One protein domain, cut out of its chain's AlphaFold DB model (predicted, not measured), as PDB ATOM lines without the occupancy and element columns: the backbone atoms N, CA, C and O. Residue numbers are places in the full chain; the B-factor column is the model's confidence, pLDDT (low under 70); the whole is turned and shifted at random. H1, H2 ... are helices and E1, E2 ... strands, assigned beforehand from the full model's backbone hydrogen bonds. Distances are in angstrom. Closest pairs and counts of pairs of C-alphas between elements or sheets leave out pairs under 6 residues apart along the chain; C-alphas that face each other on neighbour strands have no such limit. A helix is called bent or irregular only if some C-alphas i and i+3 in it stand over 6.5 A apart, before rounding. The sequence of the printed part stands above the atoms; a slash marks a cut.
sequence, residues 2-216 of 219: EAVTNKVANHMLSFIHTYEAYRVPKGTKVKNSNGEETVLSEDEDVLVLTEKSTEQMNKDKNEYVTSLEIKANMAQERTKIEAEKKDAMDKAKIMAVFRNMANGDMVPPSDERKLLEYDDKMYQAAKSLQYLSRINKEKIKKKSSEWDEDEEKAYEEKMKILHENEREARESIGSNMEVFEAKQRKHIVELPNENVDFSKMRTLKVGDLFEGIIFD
ATOM      1  N   GLU A   2     336.676  73.801  46.829       38.56
ATOM      2  CA  GLU A   2     336.595  72.344  46.547       38.56
ATOM      3  C   GLU A   2     337.369  71.839  45.312       38.56
ATOM      4  O   GLU A   2     337.929  70.746  45.329       38.56
ATOM      5  N   ALA A   3     337.442  72.619  44.230       43.91
ATOM      6  CA  ALA A   3     338.144  72.189  43.014       43.91
ATOM      7  C   ALA A   3     339.678  72.143  43.178       43.91
ATOM      8  O   ALA A   3     340.351  71.319  42.559       43.91
ATOM      9  N   VAL A   4     340.237  73.015  44.025       52.28
ATOM     10  CA  VAL A   4     341.685  73.089  44.282       52.28
ATOM     11  C   VAL A   4     342.102  71.979  45.244       52.28
ATOM     12  O   VAL A   4     343.085  71.285  44.983       52.28
ATOM     13  N   THR A   5     341.308  71.733  46.290       53.12
ATOM     14  CA  THR A   5     341.531  70.621  47.222       53.12
ATOM     15  C   THR A   5     341.427  69.260  46.530       53.12
ATOM     16  O   THR A   5     342.283  68.409  46.764       53.12
ATOM     17  N   ASN A   6     340.481  69.069  45.600       56.94
ATOM     18  CA  ASN A   6     340.397  67.834  44.805       56.94
ATOM     19  C   ASN A   6     341.609  67.622  43.886       56.94
ATOM     20  O   ASN A   6     342.093  66.499  43.749       56.94
ATOM     21  N   LYS A   7     342.149  68.686  43.277       62.84
ATOM     22  CA  LYS A   7     343.322  68.579  42.394       62.84
ATOM     23  C   LYS A   7     344.596  68.223  43.167       62.84
ATOM     24  O   LYS A   7     345.375  67.391  42.705       62.84
ATOM     25  N   VAL A   8     344.788  68.813  44.346       61.59
ATOM     26  CA  VAL A   8     345.910  68.496  45.244       61.59
ATOM     27  C   VAL A   8     345.783  67.070  45.784       61.59
ATOM     28  O   VAL A   8     346.752  66.312  45.750       61.59
ATOM     29  N   ALA A   9     344.579  66.664  46.196       64.31
ATOM     30  CA  ALA A   9     344.322  65.312  46.676       64.31
ATOM     31  C   ALA A   9     344.572  64.247  45.597       64.31
ATOM     32  O   ALA A   9     345.222  63.249  45.902       64.31
ATOM     33  N   ASN A  10     344.132  64.485  44.357       71.81
ATOM     34  CA  ASN A  10     344.363  63.586  43.221       71.81
ATOM     35  C   ASN A  10     345.836  63.510  42.816       71.81
ATOM     36  O   ASN A  10     346.310  62.441  42.450       71.81
ATOM     37  N   HIS A  11     346.576  64.616  42.909       80.56
ATOM     38  CA  HIS A  11     348.005  64.600  42.619       80.56
ATOM     39  C   HIS A  11     348.816  63.848  43.679       80.56
ATOM     40  O   HIS A  11     349.761  63.169  43.327       80.56
ATOM     41  N   MET A  12     348.457  63.920  44.965       83.50
ATOM     42  CA  MET A  12     349.089  63.061  45.980       83.50
ATOM     43  C   MET A  12     348.815  61.579  45.713       83.50
ATOM     44  O   MET A  12     349.710  60.753  45.840       83.50
ATOM     45  N   LEU A  13     347.572  61.244  45.351       85.19
ATOM     46  CA  LEU A  13     347.148  59.860  45.138       85.19
ATOM     47  C   LEU A  13     347.873  59.184  43.972       85.19
ATOM     48  O   LEU A  13     348.015  57.969  44.002       85.19
ATOM     49  N   SER A  14     348.382  59.933  42.987       89.69
ATOM     50  CA  SER A  14     349.168  59.334  41.898       89.69
ATOM     51  C   SER A  14     350.509  58.754  42.346       89.69
ATOM     52  O   SER A  14     351.096  57.985  41.596       89.69
ATOM     53  N   PHE A  15     350.997  59.132  43.529       90.25
ATOM     54  CA  PHE A  15     352.229  58.595  44.108       90.25
ATOM     55  C   PHE A  15     351.958  57.520  45.160       90.25
ATOM     56  O   PHE A  15     352.903  56.961  45.685       90.25
ATOM     57  N   ILE A  16     350.703  57.261  45.533       90.00
ATOM     58  CA  ILE A  16     350.399  56.341  46.632       90.00
ATOM     59  C   ILE A  16     350.077  54.968  46.065       90.00
ATOM     60  O   ILE A  16     349.116  54.805  45.311       90.00
ATOM     61  N   HIS A  17     350.854  53.983  46.495       92.62
ATOM     62  CA  HIS A  17     350.623  52.577  46.203       92.62
ATOM     63  C   HIS A  17     350.047  51.851  47.421       92.62
ATOM     64  O   HIS A  17     349.938  52.401  48.517       92.62
ATOM     65  N   THR A  18     349.655  50.599  47.212       91.38
ATOM     66  CA  THR A  18     349.304  49.691  48.303       91.38
ATOM     67  C   THR A  18     350.579  49.156  48.938       91.38
ATOM     68  O   THR A  18     351.487  48.724  48.226       91.38
ATOM     69  N   TYR A  19     350.630  49.152  50.267       86.94
ATOM     70  CA  TYR A  19     351.793  48.703  51.023       86.94
ATOM     71  C   TYR A  19     351.426  47.495  51.871       86.94
ATOM     72  O   TYR A  19     350.592  47.569  52.762       86.94
ATOM     73  N   GLU A  20     352.047  46.365  51.602       86.94
ATOM     74  CA  GLU A  20     351.814  45.132  52.337       86.94
ATOM     75  C   GLU A  20     352.632  45.116  53.630       86.94
ATOM     76  O   GLU A  20     353.850  45.335  53.609       86.94
ATOM     77  N   ALA A  21     351.967  44.820  54.746       84.81
ATOM     78  CA  ALA A  21     352.578  44.684  56.061       84.81
ATOM     79  C   ALA A  21     352.164  43.383  56.745       84.81
ATOM     80  O   ALA A  21     351.030  42.935  56.618       84.81
ATOM     81  N   TYR A  22     353.055  42.820  57.550       84.25
ATOM     82  CA  TYR A  22     352.717  41.776  58.503       84.25
ATOM     83  C   TYR A  22     352.429  42.387  59.868       84.25
ATOM     84  O   TYR A  22     353.186  43.225  60.357       84.25
ATOM     85  N   ARG A  23     351.359  41.920  60.511       85.94
ATOM     86  CA  ARG A  23     351.105  42.202  61.923       85.94
ATOM     87  C   ARG A  23     351.944  41.264  62.778       85.94
ATOM     88  O   ARG A  23     351.697  40.055  62.816       85.94
ATOM     89  N   VAL A  24     352.930  41.838  63.452       82.69
ATOM     90  CA  VAL A  24     353.832  41.146  64.366       82.69
ATOM     91  C   VAL A  24     353.278  41.280  65.781       82.69
ATOM     92  O   VAL A  24     353.125  42.407  66.255       82.69
ATOM     93  N   PRO A  25     352.964  40.167  66.465       84.69
ATOM     94  CA  PRO A  25     352.428  40.215  67.818       84.69
ATOM     95  C   PRO A  25     353.396  40.872  68.801       84.69
ATOM     96  O   PRO A  25     354.619  40.713  68.686       84.69
ATOM     97  N   LYS A  26     352.864  41.537  69.824       85.69
ATOM     98  CA  LYS A  26     353.690  42.009  70.945       85.69
ATOM     99  C   LYS A  26     354.473  40.874  71.612       85.69
ATOM    100  O   LYS A  26     354.044  39.721  71.633       85.69
ATOM    101  N   GLY A  27     355.635  41.194  72.170       80.88
ATOM    102  CA  GLY A  27     356.538  40.219  72.783       80.88
ATOM    103  C   GLY A  27     357.324  39.368  71.779       80.88
ATOM    104  O   GLY A  27     358.103  38.511  72.199       80.88
ATOM    105  N   THR A  28     357.156  39.585  70.467       82.38
ATOM    106  CA  THR A  28     357.923  38.862  69.444       82.38
ATOM    107  C   THR A  28     359.398  39.240  69.519       82.38
ATOM    108  O   THR A  28     359.760  40.418  69.477       82.38
ATOM    109  N   LYS A  29     360.250  38.217  69.610       82.38
ATOM    110  CA  LYS A  29     361.704  38.359  69.585       82.38
ATOM    111  C   LYS A  29     362.213  38.422  68.150       82.38
ATOM    112  O   LYS A  29     361.889  37.560  67.337       82.38
ATOM    113  N   VAL A  30     363.047  39.411  67.874       79.25
ATOM    114  CA  VAL A  30     363.745  39.628  66.602       79.25
ATOM    115  C   VAL A  30     365.232  39.843  66.872       79.25
ATOM    116  O   VAL A  30     365.633  40.039  68.019       79.25
ATOM    117  N   LYS A  31     366.078  39.800  65.838       77.75
ATOM    118  CA  LYS A  31     367.506  40.124  65.992       77.75
ATOM    119  C   LYS A  31     367.777  41.586  65.659       77.75
ATOM    120  O   LYS A  31     367.311  42.072  64.634       77.75
ATOM    121  N   ASN A  32     368.575  42.274  66.466       70.69
ATOM    122  CA  ASN A  32     369.025  43.625  66.141       70.69
ATOM    123  C   ASN A  32     370.174  43.626  65.117       70.69
ATOM    124  O   ASN A  32     370.672  42.577  64.696       70.69
ATOM    125  N   SER A  33     370.635  44.820  64.733       68.12
ATOM    126  CA  SER A  33     371.747  44.992  63.786       68.12
ATOM    127  C   SER A  33     373.077  44.379  64.270       68.12
ATOM    128  O   SER A  33     373.935  44.069  63.447       68.12
ATOM    129  N   ASN A  34     373.230  44.136  65.578       69.69
ATOM    130  CA  ASN A  34     374.383  43.465  66.191       69.69
ATOM    131  C   ASN A  34     374.184  41.942  66.344       69.69
ATOM    132  O   ASN A  34     375.081  41.245  66.814       69.69
ATOM    133  N   GLY A  35     373.024  41.412  65.944       71.38
ATOM    134  CA  GLY A  35     372.668  39.997  66.064       71.38
ATOM    135  C   GLY A  35     372.140  39.576  67.440       71.38
ATOM    136  O   GLY A  35     371.936  38.381  67.653       71.38
ATOM    137  N   GLU A  36     371.905  40.518  68.352       77.88
ATOM    138  CA  GLU A  36     371.357  40.261  69.690       77.88
ATOM    139  C   GLU A  36     369.826  40.140  69.629       77.88
ATOM    140  O   GLU A  36     369.180  40.828  68.837       77.88
ATOM    141  N   GLU A  37     369.233  39.272  70.457       78.19
ATOM    142  CA  GLU A  37     367.771  39.171  70.574       78.19
ATOM    143  C   GLU A  37     367.197  40.416  71.254       78.19
ATOM    144  O   GLU A  37     367.560  40.744  72.383       78.19
ATOM    145  N   THR A  38     366.240  41.062  70.594       76.75
ATOM    146  CA  THR A  38     365.464  42.177  71.136       76.75
ATOM    147  C   THR A  38     363.977  41.918  70.925       76.75
ATOM    148  O   THR A  38     363.573  41.265  69.961       76.75
ATOM    149  N   VAL A  39     363.138  42.416  71.829       76.44
ATOM    150  CA  VAL A  39     361.683  42.389  71.640       76.44
ATOM    151  C   VAL A  39     361.292  43.589  70.787       76.44
ATOM    152  O   VAL A  39     361.743  44.699  71.052       76.44
ATOM    153  N   LEU A  40     360.478  43.361  69.756       72.12
ATOM    154  CA  LEU A  40     360.083  44.412  68.816       72.12
ATOM    155  C   LEU A  40     359.183  45.478  69.467       72.12
ATOM    156  O   LEU A  40     359.308  46.666  69.197       72.12
ATOM    157  N   SER A  41     358.261  45.030  70.315       75.25
ATOM    158  CA  SER A  41     357.374  45.861  71.128       75.25
ATOM    159  C   SER A  41     356.813  44.995  72.249       75.25
ATOM    160  O   SER A  41     356.390  43.865  71.998       75.25
ATOM    161  N   GLU A  42     356.839  45.488  73.485       76.19
ATOM    162  CA  GLU A  42     356.308  44.767  74.651       76.19
ATOM    163  C   GLU A  42     354.800  44.993  74.830       76.19
ATOM    164  O   GLU A  42     354.076  44.091  75.261       76.19
ATOM    165  N   ASP A  43     354.314  46.169  74.432       80.31
ATOM    166  CA  ASP A  43     352.977  46.645  74.788       80.31
ATOM    167  C   ASP A  43     351.934  46.390  73.689       80.31
ATOM    168  O   ASP A  43     350.790  46.026  73.989       80.31
ATOM    169  N   GLU A  44     352.332  46.510  72.418       78.50
ATOM    170  CA  GLU A  44     351.420  46.515  71.265       78.50
ATOM    171  C   GLU A  44     351.947  45.722  70.063       78.50
ATOM    172  O   GLU A  44     353.156  45.567  69.879       78.50
ATOM    173  N   ASP A  45     351.023  45.231  69.236       80.62
ATOM    174  CA  ASP A  45     351.354  44.613  67.954       80.62
ATOM    175  C   ASP A  45     351.919  45.665  66.991       80.62
ATOM    176  O   ASP A  45     351.392  46.772  66.880       80.62
ATOM    177  N   VAL A  46     352.952  45.296  66.238       81.56
ATOM    178  CA  VAL A  46     353.643  46.200  65.312       81.56
ATOM    179  C   VAL A  46     353.355  45.781  63.879       81.56
ATOM    180  O   VAL A  46     353.470  44.607  63.527       81.56
ATOM    181  N   LEU A  47     353.005  46.745  63.028       81.81
ATOM    182  CA  LEU A  47     352.937  46.520  61.587       81.81
ATOM    183  C   LEU A  47     354.331  46.653  60.986       81.81
ATOM    184  O   LEU A  47     354.950  47.715  61.055       81.81
ATOM    185  N   VAL A  48     354.799  45.578  60.364       80.31
ATOM    186  CA  VAL A  48     356.084  45.533  59.676       80.31
ATOM    187  C   VAL A  48     355.853  45.427  58.186       80.31
ATOM    188  O   VAL A  48     355.309  44.434  57.709       80.31
ATOM    189  N   LEU A  49     356.277  46.446  57.445       79.69
ATOM    190  CA  LEU A  49     356.199  46.438  55.991       79.69
ATOM    191  C   LEU A  49     357.063  45.320  55.400       79.69
ATOM    192  O   LEU A  49     358.155  45.021  55.881       79.69
ATOM    193  N   THR A  50     356.583  44.728  54.310       81.62
ATOM    194  CA  THR A  50     357.424  43.875  53.462       81.62
ATOM    195  C   THR A  50     358.578  44.695  52.879       81.62
ATOM    196  O   THR A  50     358.470  45.914  52.733       81.62
ATOM    197  N   GLU A  51     359.678  44.044  52.496       77.81
ATOM    198  CA  GLU A  51     360.823  44.716  51.861       77.81
ATOM    199  C   GLU A  51     360.380  45.519  50.627       77.81
ATOM    200  O   GLU A  51     360.575  46.730  50.571       77.81
ATOM    201  N   LYS A  52     359.635  44.876  49.715       84.19
ATOM    202  CA  LYS A  52     359.067  45.525  48.521       84.19
ATOM    203  C   LYS A  52     358.190  46.727  48.859       84.19
ATOM    204  O   LYS A  52     358.266  47.751  48.190       84.19
ATOM    205  N   SER A  53     357.350  46.613  49.887       80.38
ATOM    206  CA  SER A  53     356.461  47.709  50.285       80.38
ATOM    207  C   SER A  53     357.209  48.836  50.982       80.38
ATOM    208  O   SER A  53     356.844  49.993  50.808       80.38
ATOM    209  N   THR A  54     358.284  48.529  51.709       79.50
ATOM    210  CA  THR A  54     359.185  49.528  52.298       79.50
ATOM    211  C   THR A  54     359.907  50.308  51.206       79.50
ATOM    212  O   THR A  54     359.906  51.539  51.219       79.50
ATOM    213  N   GLU A  55     360.485  49.608  50.228       82.81
ATOM    214  CA  GLU A  55     361.123  50.224  49.065       82.81
ATOM    215  C   GLU A  55     360.136  51.093  48.287       82.81
ATOM    216  O   GLU A  55     360.440  52.251  47.994       82.81
ATOM    217  N   GLN A  56     358.934  50.576  48.011       85.00
ATOM    218  CA  GLN A  56     357.899  51.313  47.292       85.00
ATOM    219  C   GLN A  56     357.442  52.549  48.075       85.00
ATOM    220  O   GLN A  56     357.389  53.634  47.509       85.00
ATOM    221  N   MET A  57     357.179  52.430  49.378       85.62
ATOM    222  CA  MET A  57     356.743  53.555  50.211       85.62
ATOM    223  C   MET A  57     357.807  54.657  50.289       85.62
ATOM    224  O   MET A  57     357.476  55.844  50.229       85.62
ATOM    225  N   ASN A  58     359.087  54.276  50.371       85.06
ATOM    226  CA  ASN A  58     360.206  55.217  50.341       85.06
ATOM    227  C   ASN A  58     360.375  55.866  48.964       85.06
ATOM    228  O   ASN A  58     360.602  57.073  48.877       85.06
ATOM    229  N   LYS A  59     360.240  55.088  47.887       89.69
ATOM    230  CA  LYS A  59     360.276  55.596  46.515       89.69
ATOM    231  C   LYS A  59     359.166  56.621  46.283       89.69
ATOM    232  O   LYS A  59     359.456  57.733  45.857       89.69
ATOM    233  N   ASP A  60     357.938  56.282  46.652       90.00
ATOM    234  CA  ASP A  60     356.758  57.142  46.551       90.00
ATOM    235  C   ASP A  60     356.940  58.455  47.317       90.00
ATOM    236  O   ASP A  60     356.642  59.537  46.811       90.00
ATOM    237  N   LYS A  61     357.489  58.365  48.534       89.75
ATOM    238  CA  LYS A  61     357.832  59.523  49.361       89.75
ATOM    239  C   LYS A  61     358.861  60.416  48.675       89.75
ATOM    240  O   LYS A  61     358.649  61.624  48.577       89.75
ATOM    241  N   ASN A  62     359.944  59.838  48.164       90.06
ATOM    242  CA  ASN A  62     360.993  60.591  47.479       90.06
ATOM    243  C   ASN A  62     360.482  61.251  46.190       90.06
ATOM    244  O   ASN A  62     360.771  62.423  45.945       90.06
ATOM    245  N   GLU A  63     359.691  60.541  45.385       93.38
ATOM    246  CA  GLU A  63     359.079  61.086  44.168       93.38
ATOM    247  C   GLU A  63     358.106  62.227  44.488       93.38
ATOM    248  O   GLU A  63     358.125  63.269  43.822       93.38
ATOM    249  N   TYR A  64     357.302  62.081  45.545       92.00
ATOM    250  CA  TYR A  64     356.375  63.120  45.970       92.00
ATOM    251  C   TYR A  64     357.099  64.373  46.476       92.00
ATOM    252  O   TYR A  64     356.782  65.474  46.017       92.00
ATOM    253  N   VAL A  65     358.106  64.224  47.346       91.44
ATOM    254  CA  VAL A  65     358.938  65.343  47.827       91.44
ATOM    255  C   VAL A  65     359.611  66.053  46.655       91.44
ATOM    256  O   VAL A  65     359.479  67.269  46.528       91.44
ATOM    257  N   THR A  66     360.210  65.296  45.734       92.81
ATOM    258  CA  THR A  66     360.814  65.848  44.512       92.81
ATOM    259  C   THR A  66     359.786  66.657  43.712       92.81
ATOM    260  O   THR A  66     360.076  67.750  43.231       92.81
ATOM    261  N   SER A  67     358.544  66.174  43.598       92.56
ATOM    262  CA  SER A  67     357.479  66.898  42.890       92.56
ATOM    263  C   SER A  67     357.093  68.225  43.563       92.56
ATOM    264  O   SER A  67     356.726  69.183  42.875       92.56
ATOM    265  N   LEU A  68     357.160  68.296  44.896       92.12
ATOM    266  CA  LEU A  68     356.893  69.510  45.668       92.12
ATOM    267  C   LEU A  68     358.039  70.515  45.522       92.12
ATOM    268  O   LEU A  68     357.788  71.690  45.257       92.12
ATOM    269  N   GLU A  69     359.282  70.044  45.599       91.69
ATOM    270  CA  GLU A  69     360.477  70.858  45.374       91.69
ATOM    271  C   GLU A  69     360.500  71.440  43.961       91.69
ATOM    272  O   GLU A  69     360.727  72.635  43.791       91.69
ATOM    273  N   ILE A  70     360.168  70.641  42.940       93.31
ATOM    274  CA  ILE A  70     360.051  71.121  41.558       93.31
ATOM    275  C   ILE A  70     359.020  72.253  41.460       93.31
ATOM    276  O   ILE A  70     359.272  73.253  40.791       93.31
ATOM    277  N   LYS A  71     357.871  72.156  42.141       91.12
ATOM    278  CA  LYS A  71     356.868  73.239  42.146       91.12
ATOM    279  C   LYS A  71     357.373  74.503  42.827       91.12
ATOM    280  O   LYS A  71     357.145  75.588  42.292       91.12
ATOM    281  N   ALA A  72     358.048  74.372  43.964       92.81
ATOM    282  CA  ALA A  72     358.636  75.508  44.664       92.81
ATOM    283  C   ALA A  72     359.725  76.182  43.813       92.81
ATOM    284  O   ALA A  72     359.709  77.400  43.640       92.81
ATOM    285  N   ASN A  73     360.597  75.388  43.190       93.75
ATOM    286  CA  ASN A  73     361.637  75.874  42.288       93.75
ATOM    287  C   ASN A  73     361.037  76.566  41.060       93.75
ATOM    288  O   ASN A  73     361.462  77.662  40.717       93.75
ATOM    289  N   MET A  74     359.988  76.009  40.448       93.88
ATOM    290  CA  MET A  74     359.282  76.669  39.343       93.88
ATOM    291  C   MET A  74     358.644  78.001  39.760       93.88
ATOM    292  O   MET A  74     358.603  78.935  38.960       93.88
ATOM    293  N   ALA A  75     358.117  78.114  40.983       93.50
ATOM    294  CA  ALA A  75     357.569  79.376  41.482       93.50
ATOM    295  C   ALA A  75     358.669  80.442  41.639       93.50
ATOM    296  O   ALA A  75     358.489  81.576  41.196       93.50
ATOM    297  N   GLN A  76     359.830  80.050  42.166       93.38
ATOM    298  CA  GLN A  76     361.017  80.902  42.255       93.38
ATOM    299  C   GLN A  76     361.595  81.261  40.873       93.38
ATOM    300  O   GLN A  76     362.045  82.379  40.633       93.38
ATOM    301  N   GLU A  77     361.583  80.339  39.916       94.50
ATOM    302  CA  GLU A  77     362.020  80.642  38.553       94.50
ATOM    303  C   GLU A  77     361.088  81.654  37.884       94.50
ATOM    304  O   GLU A  77     361.557  82.536  37.171       94.50
ATOM    305  N   ARG A  78     359.779  81.597  38.153       94.56
ATOM    306  CA  ARG A  78     358.826  82.588  37.634       94.56
ATOM    307  C   ARG A  78     359.084  83.992  38.178       94.56
ATOM    308  O   ARG A  78     359.011  84.934  37.392       94.56
ATOM    309  N   THR A  79     359.384  84.143  39.473       94.31
ATOM    310  CA  THR A  79     359.758  85.454  40.043       94.31
ATOM    311  C   THR A  79     361.027  85.980  39.381       94.31
ATOM    312  O   THR A  79     361.067  87.131  38.948       94.31
ATOM    313  N   LYS A  80     362.033  85.116  39.211       95.12
ATOM    314  CA  LYS A  80     363.296  85.469  38.558       95.12
ATOM    315  C   LYS A  80     363.115  85.882  37.095       95.12
ATOM    316  O   LYS A  80     363.609  86.934  36.704       95.12
ATOM    317  N   ILE A  81     362.388  85.094  36.305       96.81
ATOM    318  CA  ILE A  81     362.133  85.375  34.884       96.81
ATOM    319  C   ILE A  81     361.402  86.707  34.720       96.81
ATOM    320  O   ILE A  81     361.725  87.480  33.819       96.81
ATOM    321  N   GLU A  82     360.417  86.996  35.572       96.06
ATOM    322  CA  GLU A  82     359.675  88.253  35.477       96.06
ATOM    323  C   GLU A  82     360.552  89.460  35.835       96.06
ATOM    324  O   GLU A  82     360.502  90.474  35.138       96.06
ATOM    325  N   ALA A  83     361.418  89.328  36.844       95.88
ATOM    326  CA  ALA A  83     362.398  90.353  37.188       95.88
ATOM    327  C   ALA A  83     363.432  90.574  36.068       95.88
ATOM    328  O   ALA A  83     363.696  91.713  35.685       95.88
ATOM    329  N   GLU A  84     363.972  89.498  35.488       96.38
ATOM    330  CA  GLU A  84     364.896  89.562  34.345       96.38
ATOM    331  C   GLU A  84     364.234  90.208  33.120       96.38
ATOM    332  O   GLU A  84     364.850  91.008  32.415       96.38
ATOM    333  N   LYS A  85     362.953  89.908  32.881       96.06
ATOM    334  CA  LYS A  85     362.176  90.524  31.806       96.06
ATOM    335  C   LYS A  85     362.015  92.029  32.021       96.06
ATOM    336  O   LYS A  85     362.201  92.781  31.063       96.06
ATOM    337  N   LYS A  86     361.691  92.473  33.240       95.44
ATOM    338  CA  LYS A  86     361.583  93.905  33.568       95.44
ATOM    339  C   LYS A  86     362.914  94.620  33.388       95.44
ATOM    340  O   LYS A  86     362.951  95.652  32.728       95.44
ATOM    341  N   ASP A  87     364.001  94.037  33.881       95.81
ATOM    342  CA  ASP A  87     365.350  94.583  33.707       95.81
ATOM    343  C   ASP A  87     365.727  94.718  32.220       95.81
ATOM    344  O   ASP A  87     366.200  95.767  31.779       95.81
ATOM    345  N   ALA A  88     365.445  93.696  31.406       96.88
ATOM    346  CA  ALA A  88     365.680  93.755  29.964       96.88
ATOM    347  C   ALA A  88     364.834  94.841  29.272       96.88
ATOM    348  O   ALA A  88     365.336  95.552  28.395       96.88
ATOM    349  N   MET A  89     363.566  94.992  29.668       95.88
ATOM    350  CA  MET A  89     362.680  96.043  29.159       95.88
ATOM    351  C   MET A  89     363.169  97.438  29.549       95.88
ATOM    352  O   MET A  89     363.266  98.306  28.683       95.88
ATOM    353  N   ASP A  90     363.543  97.648  30.810       95.69
ATOM    354  CA  ASP A  90     364.059  98.932  31.286       95.69
ATOM    355  C   ASP A  90     365.360  99.302  30.563       95.69
ATOM    356  O   ASP A  90     365.497 100.425  30.077       95.69
ATOM    357  N   LYS A  91     366.276  98.349  30.361       96.62
ATOM    358  CA  LYS A  91     367.487  98.563  29.550       96.62
ATOM    359  C   LYS A  91     367.162  98.944  28.106       96.62
ATOM    360  O   LYS A  91     367.816  99.823  27.540       96.62
ATOM    361  N   ALA A  92     366.150  98.328  27.499       97.19
ATOM    362  CA  ALA A  92     365.710  98.689  26.154       97.19
ATOM    363  C   ALA A  92     365.138 100.119  26.099       97.19
ATOM    364  O   ALA A  92     365.485 100.872  25.184       97.19
ATOM    365  N   LYS A  93     364.336 100.518  27.097       97.44
ATOM    366  CA  LYS A  93     363.803 101.886  27.239       97.44
ATOM    367  C   LYS A  93     364.934 102.909  27.403       97.44
ATOM    368  O   LYS A  93     364.975 103.900  26.678       97.44
ATOM    369  N   ILE A  94     365.929 102.622  28.244       97.75
ATOM    370  CA  ILE A  94     367.136 103.453  28.414       97.75
ATOM    371  C   ILE A  94     367.885 103.643  27.085       97.75
ATOM    372  O   ILE A  94     368.243 104.764  26.713       97.75
ATOM    373  N   MET A  95     368.076 102.568  26.319       97.12
ATOM    374  CA  MET A  95     368.716 102.636  24.999       97.12
ATOM    375  C   MET A  95     367.882 103.431  23.983       97.12
ATOM    376  O   MET A  95     368.445 104.131  23.133       97.12
ATOM    377  N   ALA A  96     366.550 103.357  24.059       96.69
ATOM    378  CA  ALA A  96     365.652 104.157  23.234       96.69
ATOM    379  C   ALA A  96     365.759 105.653  23.570       96.69
ATOM    380  O   ALA A  96     365.897 106.468  22.652       96.69
ATOM    381  N   VAL A  97     365.797 106.015  24.858       97.44
ATOM    382  CA  VAL A  97     366.040 107.391  25.324       97.44
ATOM    383  C   VAL A  97     367.366 107.917  24.800       97.44
ATOM    384  O   VAL A  97     367.390 108.964  24.151       97.44
ATOM    385  N   PHE A  98     368.452 107.164  24.994       97.75
ATOM    386  CA  PHE A  98     369.766 107.533  24.473       97.75
ATOM    387  C   PHE A  98     369.721 107.776  22.964       97.75
ATOM    388  O   PHE A  98     370.188 108.810  22.488       97.75
ATOM    389  N   ARG A  99     369.110 106.864  22.198       96.56
ATOM    390  CA  ARG A  99     368.982 106.992  20.739       96.56
ATOM    391  C   ARG A  99     368.170 108.225  20.344       96.56
ATOM    392  O   ARG A  99     368.559 108.944  19.426       96.56
ATOM    393  N   ASN A 100     367.047 108.472  21.011       95.88
ATOM    394  CA  ASN A 100     366.205 109.638  20.761       95.88
ATOM    395  C   ASN A 100     366.985 110.938  21.033       95.88
ATOM    396  O   ASN A 100     366.986 111.837  20.188       95.88
ATOM    397  N   MET A 101     367.714 111.009  22.152       96.00
ATOM    398  CA  MET A 101     368.586 112.141  22.472       96.00
ATOM    399  C   MET A 101     369.699 112.305  21.434       96.00
ATOM    400  O   MET A 101     369.825 113.382  20.862       96.00
ATOM    401  N   ALA A 102     370.443 111.245  21.114       94.56
ATOM    402  CA  ALA A 102     371.527 111.279  20.133       94.56
ATOM    403  C   ALA A 102     371.051 111.731  18.741       94.56
ATOM    404  O   ALA A 102     371.755 112.467  18.054       94.56
ATOM    405  N   ASN A 103     369.820 111.386  18.355       94.31
ATOM    406  CA  ASN A 103     369.179 111.861  17.124       94.31
ATOM    407  C   ASN A 103     368.774 113.348  17.160       94.31
ATOM    408  O   ASN A 103     368.221 113.858  16.183       94.31
ATOM    409  N   GLY A 104     368.984 114.054  18.271       93.25
ATOM    410  CA  GLY A 104     368.600 115.452  18.447       93.25
ATOM    411  C   GLY A 104     367.140 115.663  18.870       93.25
ATOM    412  O   GLY A 104     366.714 116.816  18.975       93.25
ATOM    413  N   ASP A 105     366.362 114.600  19.111       94.94
ATOM    414  CA  ASP A 105     364.959 114.719  19.537       94.94
ATOM    415  C   ASP A 105     364.857 115.228  20.985       94.94
ATOM    416  O   ASP A 105     365.839 115.263  21.726       94.94
ATOM    417  N   MET A 106     363.682 115.717  21.378       93.06
ATOM    418  CA  MET A 106     363.389 116.167  22.739       93.06
ATOM    419  C   MET A 106     362.676 115.044  23.487       93.06
ATOM    420  O   MET A 106     361.588 114.634  23.084       93.06
ATOM    421  N   VAL A 107     363.303 114.561  24.553       95.62
ATOM    422  CA  VAL A 107     362.797 113.493  25.419       95.62
ATOM    423  C   VAL A 107     362.291 114.118  26.730       95.62
ATOM    424  O   VAL A 107     362.802 115.175  27.115       95.62
ATOM    425  N   PRO A 108     361.276 113.547  27.403       96.12
ATOM    426  CA  PRO A 108     360.813 114.058  28.688       96.12
ATOM    427  C   PRO A 108     361.920 114.088  29.761       96.12
ATOM    428  O   PRO A 108     362.766 113.192  29.792       96.12
ATOM    429  N   PRO A 109     361.917 115.071  30.686       94.56
ATOM    430  CA  PRO A 109     362.923 115.160  31.752       94.56
ATOM    431  C   PRO A 109     362.968 113.945  32.689       94.56
ATOM    432  O   PRO A 109     364.028 113.627  33.226       94.56
ATOM    433  N   SER A 110     361.832 113.266  32.891       94.31
ATOM    434  CA  SER A 110     361.745 112.013  33.657       94.31
ATOM    435  C   SER A 110     362.678 110.945  33.093       94.31
ATOM    436  O   SER A 110     363.431 110.322  33.834       94.31
ATOM    437  N   ASP A 111     362.661 110.791  31.778       95.94
ATOM    438  CA  ASP A 111     363.358 109.753  31.031       95.94
ATOM    439  C   ASP A 111     364.840 110.091  30.867       95.94
ATOM    440  O   ASP A 111     365.701 109.225  31.003       95.94
ATOM    441  N   GLU A 112     365.160 111.371  30.644       95.00
ATOM    442  CA  GLU A 112     366.546 111.849  30.672       95.00
ATOM    443  C   GLU A 112     367.200 111.576  32.036       95.00
ATOM    444  O   GLU A 112     368.350 111.138  32.094       95.00
ATOM    445  N   ARG A 113     366.453 111.769  33.135       96.31
ATOM    446  CA  ARG A 113     366.916 111.431  34.485       96.31
ATOM    447  C   ARG A 113     367.126 109.928  34.658       96.31
ATOM    448  O   ARG A 113     368.114 109.548  35.270       96.31
ATOM    449  N   LYS A 114     366.266 109.075  34.091       96.06
ATOM    450  CA  LYS A 114     366.460 107.613  34.109       96.06
ATOM    451  C   LYS A 114     367.751 107.194  33.401       96.06
ATOM    452  O   LYS A 114     368.479 106.358  33.923       96.06
ATOM    453  N   LEU A 115     368.070 107.799  32.253       97.19
ATOM    454  CA  LEU A 115     369.343 107.559  31.562       97.19
ATOM    455  C   LEU A 115     370.547 107.993  32.413       97.19
ATOM    456  O   LEU A 115     371.533 107.264  32.474       97.19
ATOM    457  N   LEU A 116     370.455 109.144  33.084       96.94
ATOM    458  CA  LEU A 116     371.483 109.628  34.010       96.94
ATOM    459  C   LEU A 116     371.666 108.699  35.223       96.94
ATOM    460  O   LEU A 116     372.796 108.400  35.592       96.94
ATOM    461  N   GLU A 117     370.567 108.239  35.828       96.44
ATOM    462  CA  GLU A 117     370.578 107.282  36.945       96.44
ATOM    463  C   GLU A 117     371.179 105.928  36.531       96.44
ATOM    464  O   GLU A 117     371.827 105.273  37.345       96.44
ATOM    465  N   TYR A 118     370.985 105.521  35.273       96.44
ATOM    466  CA  TYR A 118     371.561 104.296  34.722       96.44
ATOM    467  C   TYR A 118     373.069 104.421  34.454       96.44
ATOM    468  O   TYR A 118     373.841 103.579  34.910       96.44
ATOM    469  N   ASP A 119     373.494 105.450  33.713       97.12
ATOM    470  CA  ASP A 119     374.908 105.741  33.443       97.12
ATOM    471  C   ASP A 119     375.110 107.221  33.052       97.12
ATOM    472  O   ASP A 119     374.753 107.661  31.954       97.12
ATOM    473  N   ASP A 120     375.757 107.989  33.934       97.38
ATOM    474  CA  ASP A 120     376.088 109.404  33.719       97.38
ATOM    475  C   ASP A 120     376.949 109.641  32.468       97.38
ATOM    476  O   ASP A 120     376.719 110.594  31.719       97.38
ATOM    477  N   LYS A 121     377.895 108.750  32.154       97.38
ATOM    478  CA  LYS A 121     378.725 108.896  30.946       97.38
ATOM    479  C   LYS A 121     377.890 108.698  29.691       97.38
ATOM    480  O   LYS A 121     378.051 109.434  28.714       97.38
ATOM    481  N   MET A 122     376.987 107.721  29.719       96.69
ATOM    482  CA  MET A 122     376.057 107.473  28.623       96.69
ATOM    483  C   MET A 122     375.132 108.676  28.414       96.69
ATOM    484  O   MET A 122     374.936 109.111  27.278       96.69
ATOM    485  N   TYR A 123     374.632 109.272  29.497       97.56
ATOM    486  CA  TYR A 123     373.843 110.501  29.454       97.56
ATOM    487  C   TYR A 123     374.619 111.690  28.861       97.56
ATOM    488  O   TYR A 123     374.122 112.359  27.947       97.56
ATOM    489  N   GLN A 124     375.853 111.936  29.311       97.62
ATOM    490  CA  GLN A 124     376.708 113.008  28.787       97.62
ATOM    491  C   GLN A 124     377.002 112.830  27.293       97.62
ATOM    492  O   GLN A 124     376.931 113.793  26.522       97.62
ATOM    493  N   ALA A 125     377.274 111.595  26.860       97.62
ATOM    494  CA  ALA A 125     377.424 111.263  25.448       97.62
ATOM    495  C   ALA A 125     376.129 111.531  24.663       97.62
ATOM    496  O   ALA A 125     376.170 112.117  23.582       97.62
ATOM    497  N   ALA A 126     374.967 111.176  25.215       96.75
ATOM    498  CA  ALA A 126     373.684 111.465  24.582       96.75
ATOM    499  C   ALA A 126     373.468 112.977  24.409       96.75
ATOM    500  O   ALA A 126     373.024 113.408  23.348       96.75
ATOM    501  N   LYS A 127     373.815 113.793  25.416       96.44
ATOM    502  CA  LYS A 127     373.704 115.262  25.367       96.44
ATOM    503  C   LYS A 127     374.642 115.902  24.347       96.44
ATOM    504  O   LYS A 127     374.210 116.795  23.615       96.44
ATOM    505  N   SER A 128     375.895 115.458  24.268       96.31
ATOM    506  CA  SER A 128     376.847 115.987  23.283       96.31
ATOM    507  C   SER A 128     376.408 115.656  21.854       96.31
ATOM    508  O   SER A 128     376.359 116.546  21.002       96.31
ATOM    509  N   LEU A 129     375.972 114.415  21.611       95.56
ATOM    510  CA  LEU A 129     375.396 113.993  20.334       95.56
ATOM    511  C   LEU A 129     374.102 114.751  20.012       95.56
ATOM    512  O   LEU A 129     373.921 115.194  18.882       95.56
ATOM    513  N   GLN A 130     373.228 114.971  20.998       95.94
ATOM    514  CA  GLN A 130     371.993 115.741  20.831       95.94
ATOM    515  C   GLN A 130     372.275 117.170  20.358       95.94
ATOM    516  O   GLN A 130     371.590 117.660  19.458       95.94
ATOM    517  N   TYR A 131     373.273 117.837  20.947       94.31
ATOM    518  CA  TYR A 131     373.684 119.183  20.547       94.31
ATOM    519  C   TYR A 131     374.169 119.205  19.093       94.31
ATOM    520  O   TYR A 131     373.643 119.975  18.290       94.31
ATOM    521  N   LEU A 132     375.091 118.306  18.733       94.19
ATOM    522  CA  LEU A 132     375.626 118.202  17.371       94.19
ATOM    523  C   LEU A 132     374.536 117.884  16.340       94.19
ATOM    524  O   LEU A 132     374.459 118.526  15.292       94.19
ATOM    525  N   SER A 133     373.651 116.937  16.648       93.06
ATOM    526  CA  SER A 133     372.545 116.553  15.770       93.06
ATOM    527  C   SER A 133     371.559 117.698  15.554       93.06
ATOM    528  O   SER A 133     371.061 117.860  14.445       93.06
ATOM    529  N   ARG A 134     371.289 118.527  16.570       92.31
ATOM    530  CA  ARG A 134     370.375 119.676  16.450       92.31
ATOM    531  C   ARG A 134     370.914 120.797  15.567       92.31
ATOM    532  O   ARG A 134     370.104 121.461  14.933       92.31
ATOM    533  N   ILE A 135     372.235 120.981  15.484       90.25
ATOM    534  CA  ILE A 135     372.846 121.979  14.585       90.25
ATOM    535  C   ILE A 135     372.462 121.700  13.125       90.25
ATOM    536  O   ILE A 135     372.188 122.626  12.369       90.25
ATOM    537  N   ASN A 136     372.390 120.422  12.748       84.31
ATOM    538  CA  ASN A 136     372.165 119.990  11.369       84.31
ATOM    539  C   ASN A 136     370.709 119.581  11.082       84.31
ATOM    540  O   ASN A 136     370.420 119.069  10.000       84.31
ATOM    541  N   LYS A 137     369.784 119.744  12.040       85.69
ATOM    542  CA  LYS A 137     368.424 119.193  11.948       85.69
ATOM    543  C   LYS A 137     367.375 120.287  11.811       85.69
ATOM    544  O   LYS A 137     367.174 121.089  12.712       85.69
ATOM    545  N   GLU A 138     366.616 120.233  10.720       76.88
ATOM    546  CA  GLU A 138     365.544 121.198  10.433       76.88
ATOM    547  C   GLU A 138     364.308 121.036  11.335       76.88
ATOM    548  O   GLU A 138     363.573 121.994  11.567       76.88
ATOM    549  N   LYS A 139     364.041 119.820  11.841       82.69
ATOM    550  CA  LYS A 139     362.856 119.515  12.664       82.69
ATOM    551  C   LYS A 139     363.195 118.647  13.872       82.69
ATOM    552  O   LYS A 139     363.617 117.501  13.727       82.69
ATOM    553  N   ILE A 140     362.922 119.166  15.067       88.62
ATOM    554  CA  ILE A 140     363.063 118.446  16.338       88.62
ATOM    555  C   ILE A 140     361.736 117.758  16.665       88.62
ATOM    556  O   ILE A 140     360.695 118.413  16.719       88.62
ATOM    557  N   LYS A 141     361.758 116.442  16.904       91.50
ATOM    558  CA  LYS A 141     360.568 115.709  17.356       91.50
ATOM    559  C   LYS A 141     360.519 115.699  18.881       91.50
ATOM    560  O   LYS A 141     361.548 115.517  19.526       91.50
ATOM    561  N   LYS A 142     359.326 115.867  19.449       93.19
ATOM    562  CA  LYS A 142     359.063 115.620  20.873       93.19
ATOM    563  C   LYS A 142     358.635 114.167  21.042       93.19
ATOM    564  O   LYS A 142     357.770 113.704  20.301       93.19
ATOM    565  N   LYS A 143     359.268 113.455  21.967       94.38
ATOM    566  CA  LYS A 143     358.961 112.064  22.303       94.38
ATOM    567  C   LYS A 143     358.076 112.017  23.546       94.38
ATOM    568  O   LYS A 143     358.181 112.890  24.405       94.38
ATOM    569  N   SER A 144     357.193 111.028  23.598       92.00
ATOM    570  CA  SER A 144     356.491 110.645  24.823       92.00
ATOM    571  C   SER A 144     357.446 109.923  25.774       92.00
ATOM    572  O   SER A 144     358.531 109.520  25.359       92.00
ATOM    573  N   SER A 145     357.034 109.791  27.036       92.81
ATOM    574  CA  SER A 145     357.749 108.988  28.029       92.81
ATOM    575  C   SER A 145     357.754 107.520  27.603       92.81
ATOM    576  O   SER A 145     356.737 107.029  27.111       92.81
ATOM    577  N   GLU A 146     358.878 106.835  27.789       92.38
ATOM    578  CA  GLU A 146     358.984 105.376  27.658       92.38
ATOM    579  C   GLU A 146     358.496 104.658  28.936       92.38
ATOM    580  O   GLU A 146     358.250 103.449  28.924       92.38
ATOM    581  N   TRP A 147     358.346 105.387  30.049       93.25
ATOM    582  CA  TRP A 147     357.806 104.869  31.310       93.25
ATOM    583  C   TRP A 147     356.361 105.312  31.527       93.25
ATOM    584  O   TRP A 147     356.045 106.501  31.429       93.25
ATOM    585  N   ASP A 148     355.523 104.340  31.874       92.31
ATOM    586  CA  ASP A 148     354.119 104.504  32.234       92.31
ATOM    587  C   ASP A 148     353.925 104.065  33.696       92.31
ATOM    588  O   ASP A 148     354.392 103.000  34.106       92.31
ATOM    589  N   GLU A 149     353.266 104.902  34.499       91.25
ATOM    590  CA  GLU A 149     353.005 104.614  35.913       91.25
ATOM    591  C   GLU A 149     352.062 103.424  36.103       91.25
ATOM    592  O   GLU A 149     352.196 102.689  37.083       91.25
ATOM    593  N   ASP A 150     351.111 103.222  35.191       93.19
ATOM    594  CA  ASP A 150     350.156 102.119  35.291       93.19
ATOM    595  C   ASP A 150     350.815 100.786  34.912       93.19
ATOM    596  O   ASP A 150     350.532  99.758  35.531       93.19
ATOM    597  N   GLU A 151     351.765 100.804  33.969       91.12
ATOM    598  CA  GLU A 151     352.624  99.653  33.655       91.12
ATOM    599  C   GLU A 151     353.469  99.246  34.873       91.12
ATOM    600  O   GLU A 151     353.547  98.060  35.204       91.12
ATOM    601  N   GLU A 152     354.067 100.218  35.570       92.75
ATOM    602  CA  GLU A 152     354.901  99.951  36.747       92.75
ATOM    603  C   GLU A 152     354.073  99.383  37.909       92.75
ATOM    604  O   GLU A 152     354.449  98.368  38.497       92.75
ATOM    605  N   LYS A 153     352.892  99.954  38.187       94.88
ATOM    606  CA  LYS A 153     351.969  99.420  39.205       94.88
ATOM    607  C   LYS A 153     351.531  97.994  38.882       94.88
ATOM    608  O   LYS A 153     351.538  97.138  39.764       94.88
ATOM    609  N   ALA A 154     351.187  97.716  37.623       94.19
ATOM    610  CA  ALA A 154     350.798  96.375  37.197       94.19
ATOM    611  C   ALA A 154     351.943  95.363  37.376       94.19
ATOM    612  O   ALA A 154     351.711  94.221  37.783       94.19
ATOM    613  N   TYR A 155     353.186  95.776  37.109       94.38
ATOM    614  CA  TYR A 155     354.366  94.960  37.381       94.38
ATOM    615  C   TYR A 155     354.551  94.701  38.885       94.38
ATOM    616  O   TYR A 155     354.742  93.552  39.284       94.38
ATOM    617  N   GLU A 156     354.435  95.727  39.733       95.62
ATOM    618  CA  GLU A 156     354.538  95.579  41.190       95.62
ATOM    619  C   GLU A 156     353.474  94.630  41.758       95.62
ATOM    620  O   GLU A 156     353.779  93.767  42.584       95.62
ATOM    621  N   GLU A 157     352.222  94.760  41.314       96.69
ATOM    622  CA  GLU A 157     351.134  93.857  41.698       96.69
ATOM    623  C   GLU A 157     351.422  92.418  41.274       96.69
ATOM    624  O   GLU A 157     351.285  91.486  42.072       96.69
ATOM    625  N   LYS A 158     351.897  92.229  40.041       96.75
ATOM    626  CA  LYS A 158     352.294  90.914  39.543       96.75
ATOM    627  C   LYS A 158     353.429  90.314  40.371       96.75
ATOM    628  O   LYS A 158     353.361  89.136  40.717       96.75
ATOM    629  N   MET A 159     354.441  91.102  40.729       97.19
ATOM    630  CA  MET A 159     355.551  90.642  41.566       97.19
ATOM    631  C   MET A 159     355.096  90.269  42.977       97.19
ATOM    632  O   MET A 159     355.533  89.242  43.493       97.19
ATOM    633  N   LYS A 160     354.169  91.025  43.580       96.44
ATOM    634  CA  LYS A 160     353.559  90.658  44.870       96.44
ATOM    635  C   LYS A 160     352.885  89.290  44.796       96.44
ATOM    636  O   LYS A 160     353.130  88.447  45.651       96.44
ATOM    637  N   ILE A 161     352.097  89.047  43.747       96.75
ATOM    638  CA  ILE A 161     351.431  87.754  43.531       96.75
ATOM    639  C   ILE A 161     352.457  86.630  43.338       96.75
ATOM    640  O   ILE A 161     352.295  85.542  43.884       96.75
ATOM    641  N   LEU A 162     353.519  86.863  42.562       95.44
ATOM    642  CA  LEU A 162     354.548  85.850  42.327       95.44
ATOM    643  C   LEU A 162     355.326  85.505  43.606       95.44
ATOM    644  O   LEU A 162     355.553  84.325  43.862       95.44
ATOM    645  N   HIS A 163     355.681  86.499  44.421       94.56
ATOM    646  CA  HIS A 163     356.341  86.269  45.707       94.56
ATOM    647  C   HIS A 163     355.436  85.566  46.718       94.56
ATOM    648  O   HIS A 163     355.909  84.693  47.443       94.56
ATOM    649  N   GLU A 164     354.142  85.895  46.743       95.25
ATOM    650  CA  GLU A 164     353.179  85.171  47.573       95.25
ATOM    651  C   GLU A 164     353.113  83.696  47.159       95.25
ATOM    652  O   GLU A 164     353.297  82.816  47.994       95.25
ATOM    653  N   ASN A 165     352.983  83.419  45.858       92.12
ATOM    654  CA  ASN A 165     352.978  82.049  45.340       92.12
ATOM    655  C   ASN A 165     354.278  81.287  45.659       92.12
ATOM    656  O   ASN A 165     354.233  80.095  45.956       92.12
ATOM    657  N   GLU A 166     355.442  81.944  45.579       91.38
ATOM    658  CA  GLU A 166     356.734  81.350  45.955       91.38
ATOM    659  C   GLU A 166     356.759  80.964  47.441       91.38
ATOM    660  O   GLU A 166     357.192  79.862  47.790       91.38
ATOM    661  N   ARG A 167     356.262  81.850  48.312       91.62
ATOM    662  CA  ARG A 167     356.170  81.610  49.753       91.62
ATOM    663  C   ARG A 167     355.217  80.459  50.064       91.62
ATOM    664  O   ARG A 167     355.628  79.501  50.715       91.62
ATOM    665  N   GLU A 168     353.994  80.511  49.540       90.69
ATOM    666  CA  GLU A 168     352.987  79.461  49.723       90.69
ATOM    667  C   GLU A 168     353.498  78.095  49.236       90.69
ATOM    668  O   GLU A 168     353.302  77.069  49.897       90.69
ATOM    669  N   ALA A 169     354.204  78.058  48.101       89.50
ATOM    670  CA  ALA A 169     354.763  76.822  47.565       89.50
ATOM    671  C   ALA A 169     355.819  76.202  48.493       89.50
ATOM    672  O   ALA A 169     355.850  74.982  48.617       89.50
ATOM    673  N   ARG A 170     356.650  77.012  49.166       88.44
ATOM    674  CA  ARG A 170     357.643  76.520  50.138       88.44
ATOM    675  C   ARG A 170     357.012  76.104  51.463       88.44
ATOM    676  O   ARG A 170     357.324  75.035  51.978       88.44
ATOM    677  N   GLU A 171     356.123  76.927  52.009       89.00
ATOM    678  CA  GLU A 171     355.477  76.664  53.302       89.00
ATOM    679  C   GLU A 171     354.572  75.428  53.246       89.00
ATOM    680  O   GLU A 171     354.502  74.649  54.196       89.00
ATOM    681  N   SER A 172     353.926  75.196  52.102       87.00
ATOM    682  CA  SER A 172     353.050  74.040  51.923       87.00
ATOM    683  C   SER A 172     353.785  72.706  51.780       87.00
ATOM    684  O   SER A 172     353.125  71.671  51.828       87.00
ATOM    685  N   ILE A 173     355.118  72.669  51.632       86.94
ATOM    686  CA  ILE A 173     355.857  71.398  51.502       86.94
ATOM    687  C   ILE A 173     355.656  70.533  52.749       86.94
ATOM    688  O   ILE A 173     355.270  69.372  52.629       86.94
ATOM    689  N   GLY A 174     355.854  71.104  53.941       83.38
ATOM    690  CA  GLY A 174     355.744  70.367  55.203       83.38
ATOM    691  C   GLY A 174     354.329  69.851  55.470       83.38
ATOM    692  O   GLY A 174     354.145  68.676  55.777       83.38
ATOM    693  N   SER A 175     353.314  70.698  55.279       85.50
ATOM    694  CA  SER A 175     351.915  70.301  55.486       85.50
ATOM    695  C   SER A 175     351.439  69.276  54.452       85.50
ATOM    696  O   SER A 175     350.739  68.322  54.793       85.50
ATOM    697  N   ASN A 176     351.858  69.410  53.192       88.44
ATOM    698  CA  ASN A 176     351.576  68.418  52.157       88.44
ATOM    699  C   ASN A 176     352.246  67.073  52.458       88.44
ATOM    700  O   ASN A 176     351.646  66.027  52.206       88.44
ATOM    701  N   MET A 177     353.456  67.099  53.016       87.12
ATOM    702  CA  MET A 177     354.180  65.904  53.433       87.12
ATOM    703  C   MET A 177     353.461  65.160  54.560       87.12
ATOM    704  O   MET A 177     353.256  63.953  54.470       87.12
ATOM    705  N   GLU A 178     353.000  65.878  55.583       85.06
ATOM    706  CA  GLU A 178     352.251  65.285  56.697       85.06
ATOM    707  C   GLU A 178     350.966  64.592  56.209       85.06
ATOM    708  O   GLU A 178     350.664  63.452  56.580       85.06
ATOM    709  N   VAL A 179     350.229  65.252  55.309       89.50
ATOM    710  CA  VAL A 179     349.021  64.688  54.690       89.50
ATOM    711  C   VAL A 179     349.358  63.472  53.825       89.50
ATOM    712  O   VAL A 179     348.605  62.494  53.825       89.50
ATOM    713  N   PHE A 180     350.469  63.511  53.092       88.88
ATOM    714  CA  PHE A 180     350.928  62.402  52.262       88.88
ATOM    715  C   PHE A 180     351.264  61.168  53.103       88.88
ATOM    716  O   PHE A 180     350.716  60.096  52.849       88.88
ATOM    717  N   GLU A 181     352.053  61.323  54.165       84.56
ATOM    718  CA  GLU A 181     352.394  60.229  55.080       84.56
ATOM    719  C   GLU A 181     351.146  59.648  55.760       84.56
ATOM    720  O   GLU A 181     350.996  58.430  55.884       84.56
ATOM    721  N   ALA A 182     350.191  60.500  56.150       85.62
ATOM    722  CA  ALA A 182     348.913  60.047  56.692       85.62
ATOM    723  C   ALA A 182     348.103  59.215  55.687       85.62
ATOM    724  O   ALA A 182     347.407  58.277  56.085       85.62
ATOM    725  N   LYS A 183     348.183  59.528  54.391       88.75
ATOM    726  CA  LYS A 183     347.548  58.713  53.353       88.75
ATOM    727  C   LYS A 183     348.314  57.421  53.085       88.75
ATOM    728  O   LYS A 183     347.643  56.407  52.910       88.75
ATOM    729  N   GLN A 184     349.650  57.422  53.110       86.19
ATOM    730  CA  GLN A 184     350.438  56.190  52.978       86.19
ATOM    731  C   GLN A 184     350.041  55.174  54.052       86.19
ATOM    732  O   GLN A 184     349.709  54.038  53.726       86.19
ATOM    733  N   ARG A 185     349.918  55.618  55.313       84.88
ATOM    734  CA  ARG A 185     349.452  54.769  56.426       84.88
ATOM    735  C   ARG A 185     348.079  54.136  56.184       84.88
ATOM    736  O   ARG A 185     347.841  53.015  56.609       84.88
ATOM    737  N   LYS A 186     347.174  54.832  55.490       89.12
ATOM    738  CA  LYS A 186     345.834  54.315  55.150       89.12
ATOM    739  C   LYS A 186     345.833  53.301  54.004       89.12
ATOM    740  O   LYS A 186     344.830  52.623  53.828       89.12
ATOM    741  N   HIS A 187     346.911  53.228  53.225       89.00
ATOM    742  CA  HIS A 187     347.066  52.278  52.119       89.00
ATOM    743  C   HIS A 187     347.917  51.066  52.517       89.00
ATOM    744  O   HIS A 187     348.309  50.276  51.658       89.00
ATOM    745  N   ILE A 188     348.181  50.904  53.816       87.88
ATOM    746  CA  ILE A 188     348.781  49.690  54.354       87.88
ATOM    747  C   ILE A 188     347.715  48.592  54.405       87.88
ATOM    748  O   ILE A 188     346.635  48.787  54.964       87.88
ATOM    749  N   VAL A 189     348.030  47.440  53.823       90.06
ATOM    750  CA  VAL A 189     347.203  46.235  53.816       90.06
ATOM    751  C   VAL A 189     347.924  45.147  54.595       90.06
ATOM    752  O   VAL A 189     349.084  44.831  54.334       90.06
ATOM    753  N   GLU A 190     347.221  44.572  55.563       87.06
ATOM    754  CA  GLU A 190     347.758  43.500  56.390       87.06
ATOM    755  C   GLU A 190     347.714  42.164  55.647       87.06
ATOM    756  O   GLU A 190     346.668  41.735  55.155       87.06
ATOM    757  N   LEU A 191     348.864  41.501  55.586       86.62
ATOM    758  CA  LEU A 191     349.002  40.144  55.089       86.62
ATOM    759  C   LEU A 191     348.761  39.127  56.214       86.62
ATOM    760  O   LEU A 191     349.117  39.382  57.370       86.62
ATOM    761  N   PRO A 192     348.215  37.941  55.888       84.75
ATOM    762  CA  PRO A 192     348.089  36.854  56.850       84.75
ATOM    763  C   PRO A 192     349.465  36.411  57.371       84.75
ATOM    764  O   PRO A 192     350.437  36.328  56.618       84.75
ATOM    765  N   ASN A 193     349.537  36.103  58.668       73.56
ATOM    766  CA  ASN A 193     350.776  35.776  59.385       73.56
ATOM    767  C   ASN A 193     350.962  34.274  59.676       73.56
ATOM    768  O   ASN A 193     351.953  33.890  60.290       73.56
ATOM    769  N   GLU A 194     350.054  33.416  59.204       73.62
ATOM    770  CA  GLU A 194     349.989  31.987  59.561       73.62
ATOM    771  C   GLU A 194     351.246  31.177  59.186       73.62
ATOM    772  O   GLU A 194     351.534  30.170  59.825       73.62
ATOM    773  N   ASN A 195     352.018  31.621  58.186       68.56
ATOM    774  CA  ASN A 195     353.225  30.936  57.699       68.56
ATOM    775  C   ASN A 195     354.500  31.788  57.814       68.56
ATOM    776  O   ASN A 195     355.481  31.536  57.111       68.56
ATOM    777  N   VAL A 196     354.489  32.825  58.656       74.62
ATOM    778  CA  VAL A 196     355.604  33.770  58.764       74.62
ATOM    779  C   VAL A 196     356.410  33.492  60.030       74.62
ATOM    780  O   VAL A 196     355.919  33.646  61.143       74.62
ATOM    781  N   ASP A 197     357.675  33.103  59.862       77.00
ATOM    782  CA  ASP A 197     358.614  32.952  60.977       77.00
ATOM    783  C   ASP A 197     359.272  34.297  61.302       77.00
ATOM    784  O   ASP A 197     360.284  34.689  60.715       77.00
ATOM    785  N   PHE A 198     358.679  35.013  62.255       74.25
ATOM    786  CA  PHE A 198     359.158  36.322  62.689       74.25
ATOM    787  C   PHE A 198     360.523  36.283  63.392       74.25
ATOM    788  O   PHE A 198     361.200  37.306  63.448       74.25
ATOM    789  N   SER A 199     360.989  35.115  63.843       70.25
ATOM    790  CA  SER A 199     362.322  34.952  64.450       70.25
ATOM    791  C   SER A 199     363.457  35.213  63.452       70.25
ATOM    792  O   SER A 199     364.604  35.437  63.842       70.25
ATOM    793  N   LYS A 200     363.145  35.166  62.149       71.56
ATOM    794  CA  LYS A 200     364.070  35.487  61.055       71.56
ATOM    795  C   LYS A 200     364.102  36.975  60.711       71.56
ATOM    796  O   LYS A 200     364.957  37.387  59.930       71.56
ATOM    797  N   MET A 201     363.208  37.788  61.277       71.38
ATOM    798  CA  MET A 201     363.266  39.232  61.082       71.38
ATOM    799  C   MET A 201     364.447  39.854  61.810       71.38
ATOM    800  O   MET A 201     364.839  39.430  62.904       71.38
ATOM    801  N   ARG A 202     364.972  40.918  61.201       66.69
ATOM    802  CA  ARG A 202     365.979  41.765  61.823       66.69
ATOM    803  C   ARG A 202     365.533  43.214  61.860       66.69
ATOM    804  O   ARG A 202     364.968  43.719  60.893       66.69
ATOM    805  N   THR A 203     365.840  43.900  62.953       62.62
ATOM    806  CA  THR A 203     365.732  45.357  63.005       62.62
ATOM    807  C   THR A 203     367.001  45.971  62.411       62.62
ATOM    808  O   THR A 203     368.136  45.601  62.739       62.62
ATOM    809  N   LEU A 204     366.816  46.912  61.491       55.84
ATOM    810  CA  LEU A 204     367.860  47.785  60.983       55.84
ATOM    811  C   LEU A 204     367.729  49.156  61.629       55.84
ATOM    812  O   LEU A 204     366.729  49.850  61.452       55.84
ATOM    813  N   LYS A 205     368.791  49.599  62.302       44.97
ATOM    814  CA  LYS A 205     368.942  51.020  62.611       44.97
ATOM    815  C   LYS A 205     369.241  51.794  61.331       44.97
ATOM    816  O   LYS A 205     370.296  51.605  60.727       44.97
ATOM    817  N   VAL A 206     368.340  52.694  60.942       39.44
ATOM    818  CA  VAL A 206     368.583  53.684  59.887       39.44
ATOM    819  C   VAL A 206     368.767  55.045  60.565       39.44
ATOM    820  O   VAL A 206     367.816  55.790  60.789       39.44
ATOM    821  N   GLY A 207     370.015  55.354  60.933       39.25
ATOM    822  CA  GLY A 207     370.377  56.576  61.665       39.25
ATOM    823  C   GLY A 207     369.924  56.584  63.135       39.25
ATOM    824  O   GLY A 207     369.628  55.539  63.709       39.25
ATOM    825  N   ASP A 208     369.876  57.774  63.743       31.55
ATOM    826  CA  ASP A 208     369.544  57.969  65.170       31.55
ATOM    827  C   ASP A 208     368.031  58.046  65.469       31.55
ATOM    828  O   ASP A 208     367.646  58.219  66.624       31.55
ATOM    829  N   LEU A 209     367.158  57.954  64.457       27.78
ATOM    830  CA  LEU A 209     365.739  58.325  64.589       27.78
ATOM    831  C   LEU A 209     364.724  57.259  64.151       27.78
ATOM    832  O   LEU A 209     363.548  57.427  64.461       27.78
ATOM    833  N   PHE A 210     365.126  56.170  63.482       29.86
ATOM    834  CA  PHE A 210     364.198  55.100  63.087       29.86
ATOM    835  C   PHE A 210     364.845  53.704  63.112       29.86
ATOM    836  O   PHE A 210     365.871  53.460  62.472       29.86
ATOM    837  N   GLU A 211     364.199  52.762  63.806       38.81
ATOM    838  CA  GLU A 211     364.402  51.323  63.611       38.81
ATOM    839  C   GLU A 211     363.469  50.869  62.479       38.81
ATOM    840  O   GLU A 211     362.260  50.739  62.656       38.81
ATOM    841  N   GLY A 212     364.018  50.689  61.279       47.62
ATOM    842  CA  GLY A 212     363.340  49.927  60.233       47.62
ATOM    843  C   GLY A 212     363.416  48.434  60.555       47.62
ATOM    844  O   GLY A 212     364.298  47.994  61.287       47.62
ATOM    845  N   ILE A 213     362.515  47.622  60.011       51.94
ATOM    846  CA  ILE A 213     362.552  46.162  60.172       51.94
ATOM    847  C   ILE A 213     362.638  45.559  58.778       51.94
ATOM    848  O   ILE A 213     361.837  45.901  57.912       51.94
ATOM    849  N   ILE A 214     363.622  44.688  58.554       49.81
ATOM    850  CA  ILE A 214     363.770  43.945  57.305       49.81
ATOM    851  C   ILE A 214     363.493  42.468  57.567       49.81
ATOM    852  O   ILE A 214     364.024  41.855  58.500       49.81
ATOM    853  N   PHE A 215     362.661  41.889  56.705       44.12
ATOM    854  CA  PHE A 215     362.557  40.446  56.555       44.12
ATOM    855  C   PHE A 215     363.774  39.941  55.783       44.12
ATOM    856  O   PHE A 215     363.914  40.217  54.597       44.12
ATOM    857  N   ASP A 216     364.649  39.198  56.455       38.12
ATOM    858  CA  ASP A 216     365.766  38.511  55.809       38.12
ATOM    859  C   ASP A 216     365.182  37.321  55.016       38.12
ATOM    860  O   ASP A 216     364.941  36.247  55.567       38.12
TER     861      ASP A 216
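This is residues 2 to 216 of the 219 residues of an uncharacterized protein of Lachnobacterium bovis DSM 14045 (UniProt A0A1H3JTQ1). The domain is a long rod: helix H2 runs along most of it with the bent helix H5 alongside, a small head of strands is at one end, and the shorter helices H3 and H4 are at the other. The head holds the three-strand sheet E4 E1 E5 and two strand hairpins, E2 with E3 and E6 with E7, while residues 2 to 7 of H1 stick out from the rod's side. The printed part has 215 residues with five named helices and seven named strands, in the order H1 E1 E2 E3 E4 H2 H3 H4 H5 E5 E6 E7, and is mostly helix; the sheet E4 E1 E5 is mixed. The whole is extended, with a radius of gyration of the C-alphas of 32.8 A and spans of 103 by 42 by 24 A.

Inner strand E1, residues 19 to 24, is antiparallel to edge strand E4, residues 46 to 49, with N 22 and O 48 within hydrogen-bond range at 2.8 A. It is parallel to edge strand E5, residues 188 to 191, with N 189 and O 19 at 2.8 A. Hairpin E2, residues 29 to 31, and E3, residues 37 to 39, has N 30 and O 38 at 2.8 A; hairpin E6, residues 201 to 206, and E7, residues 210 to 215, has N 204 and O 212 at 2.7 A. The closest C-alphas of E2 and E6, Lys 31 and Arg 202, are 4.7 A apart. The hub H2, residues 51 to 102, only grazes the sheet E4 E1 E5 with residues 51 to 57. H5, residues 149 to 186, was assigned as one helix by its hydrogen bonds but is bent, with C-alphas 171 and 174 6.6 A apart; its arms are H5a, residues 149 to 171, and H5b, residues 174 to 186. H5a touches residues 68 to 82 of H2, closest at the C-alphas of Ala 75 and Glu 166, 5.0 A, at a shallow tilt of 16 degrees, opposite ways. H5b only just touches H2, with 3 pairs of C-alphas within 8 A, the closest Met 57 and Gln 184, 7.4 A. H3, residues 109 to 118, and H4, residues 120 to 135, form a helical hairpin; both touch H2, closest at the C-alphas of Ile 94 and Leu 115, 5.6 A, and of Ala 102 and Gln 130, 4.5 A. H1, residues 2 to 13, is close to but not clearly touching H5b, with the C-alphas of Met 12 and Phe 180 6.6 A apart. Every O i to N i+4 pair is within hydrogen-bond range in H1, H2, H3, H4 and H5a, and 8 of 9 in H5b.

H1 begins at C-alpha 2, (336.595, 72.344, 46.547). H2 runs 74.5 A from C-alpha 51 at (360.823, 44.716, 51.861) to C-alpha 102 at (371.527, 111.279, 20.133). H4 measures 23.1 A, H5a 33.0 A and H5b 18.9 A.

The C-alphas farthest apart, Ile 135 and Glu 194, are 103.2 A apart. The printed part has no cut, and the long link is H4 to H5, residues 136 to 148. The mean pLDDT of the printed part is 84.6; residues 2 to 9, 33 to 34, 195 and 202 to 216 are under 70.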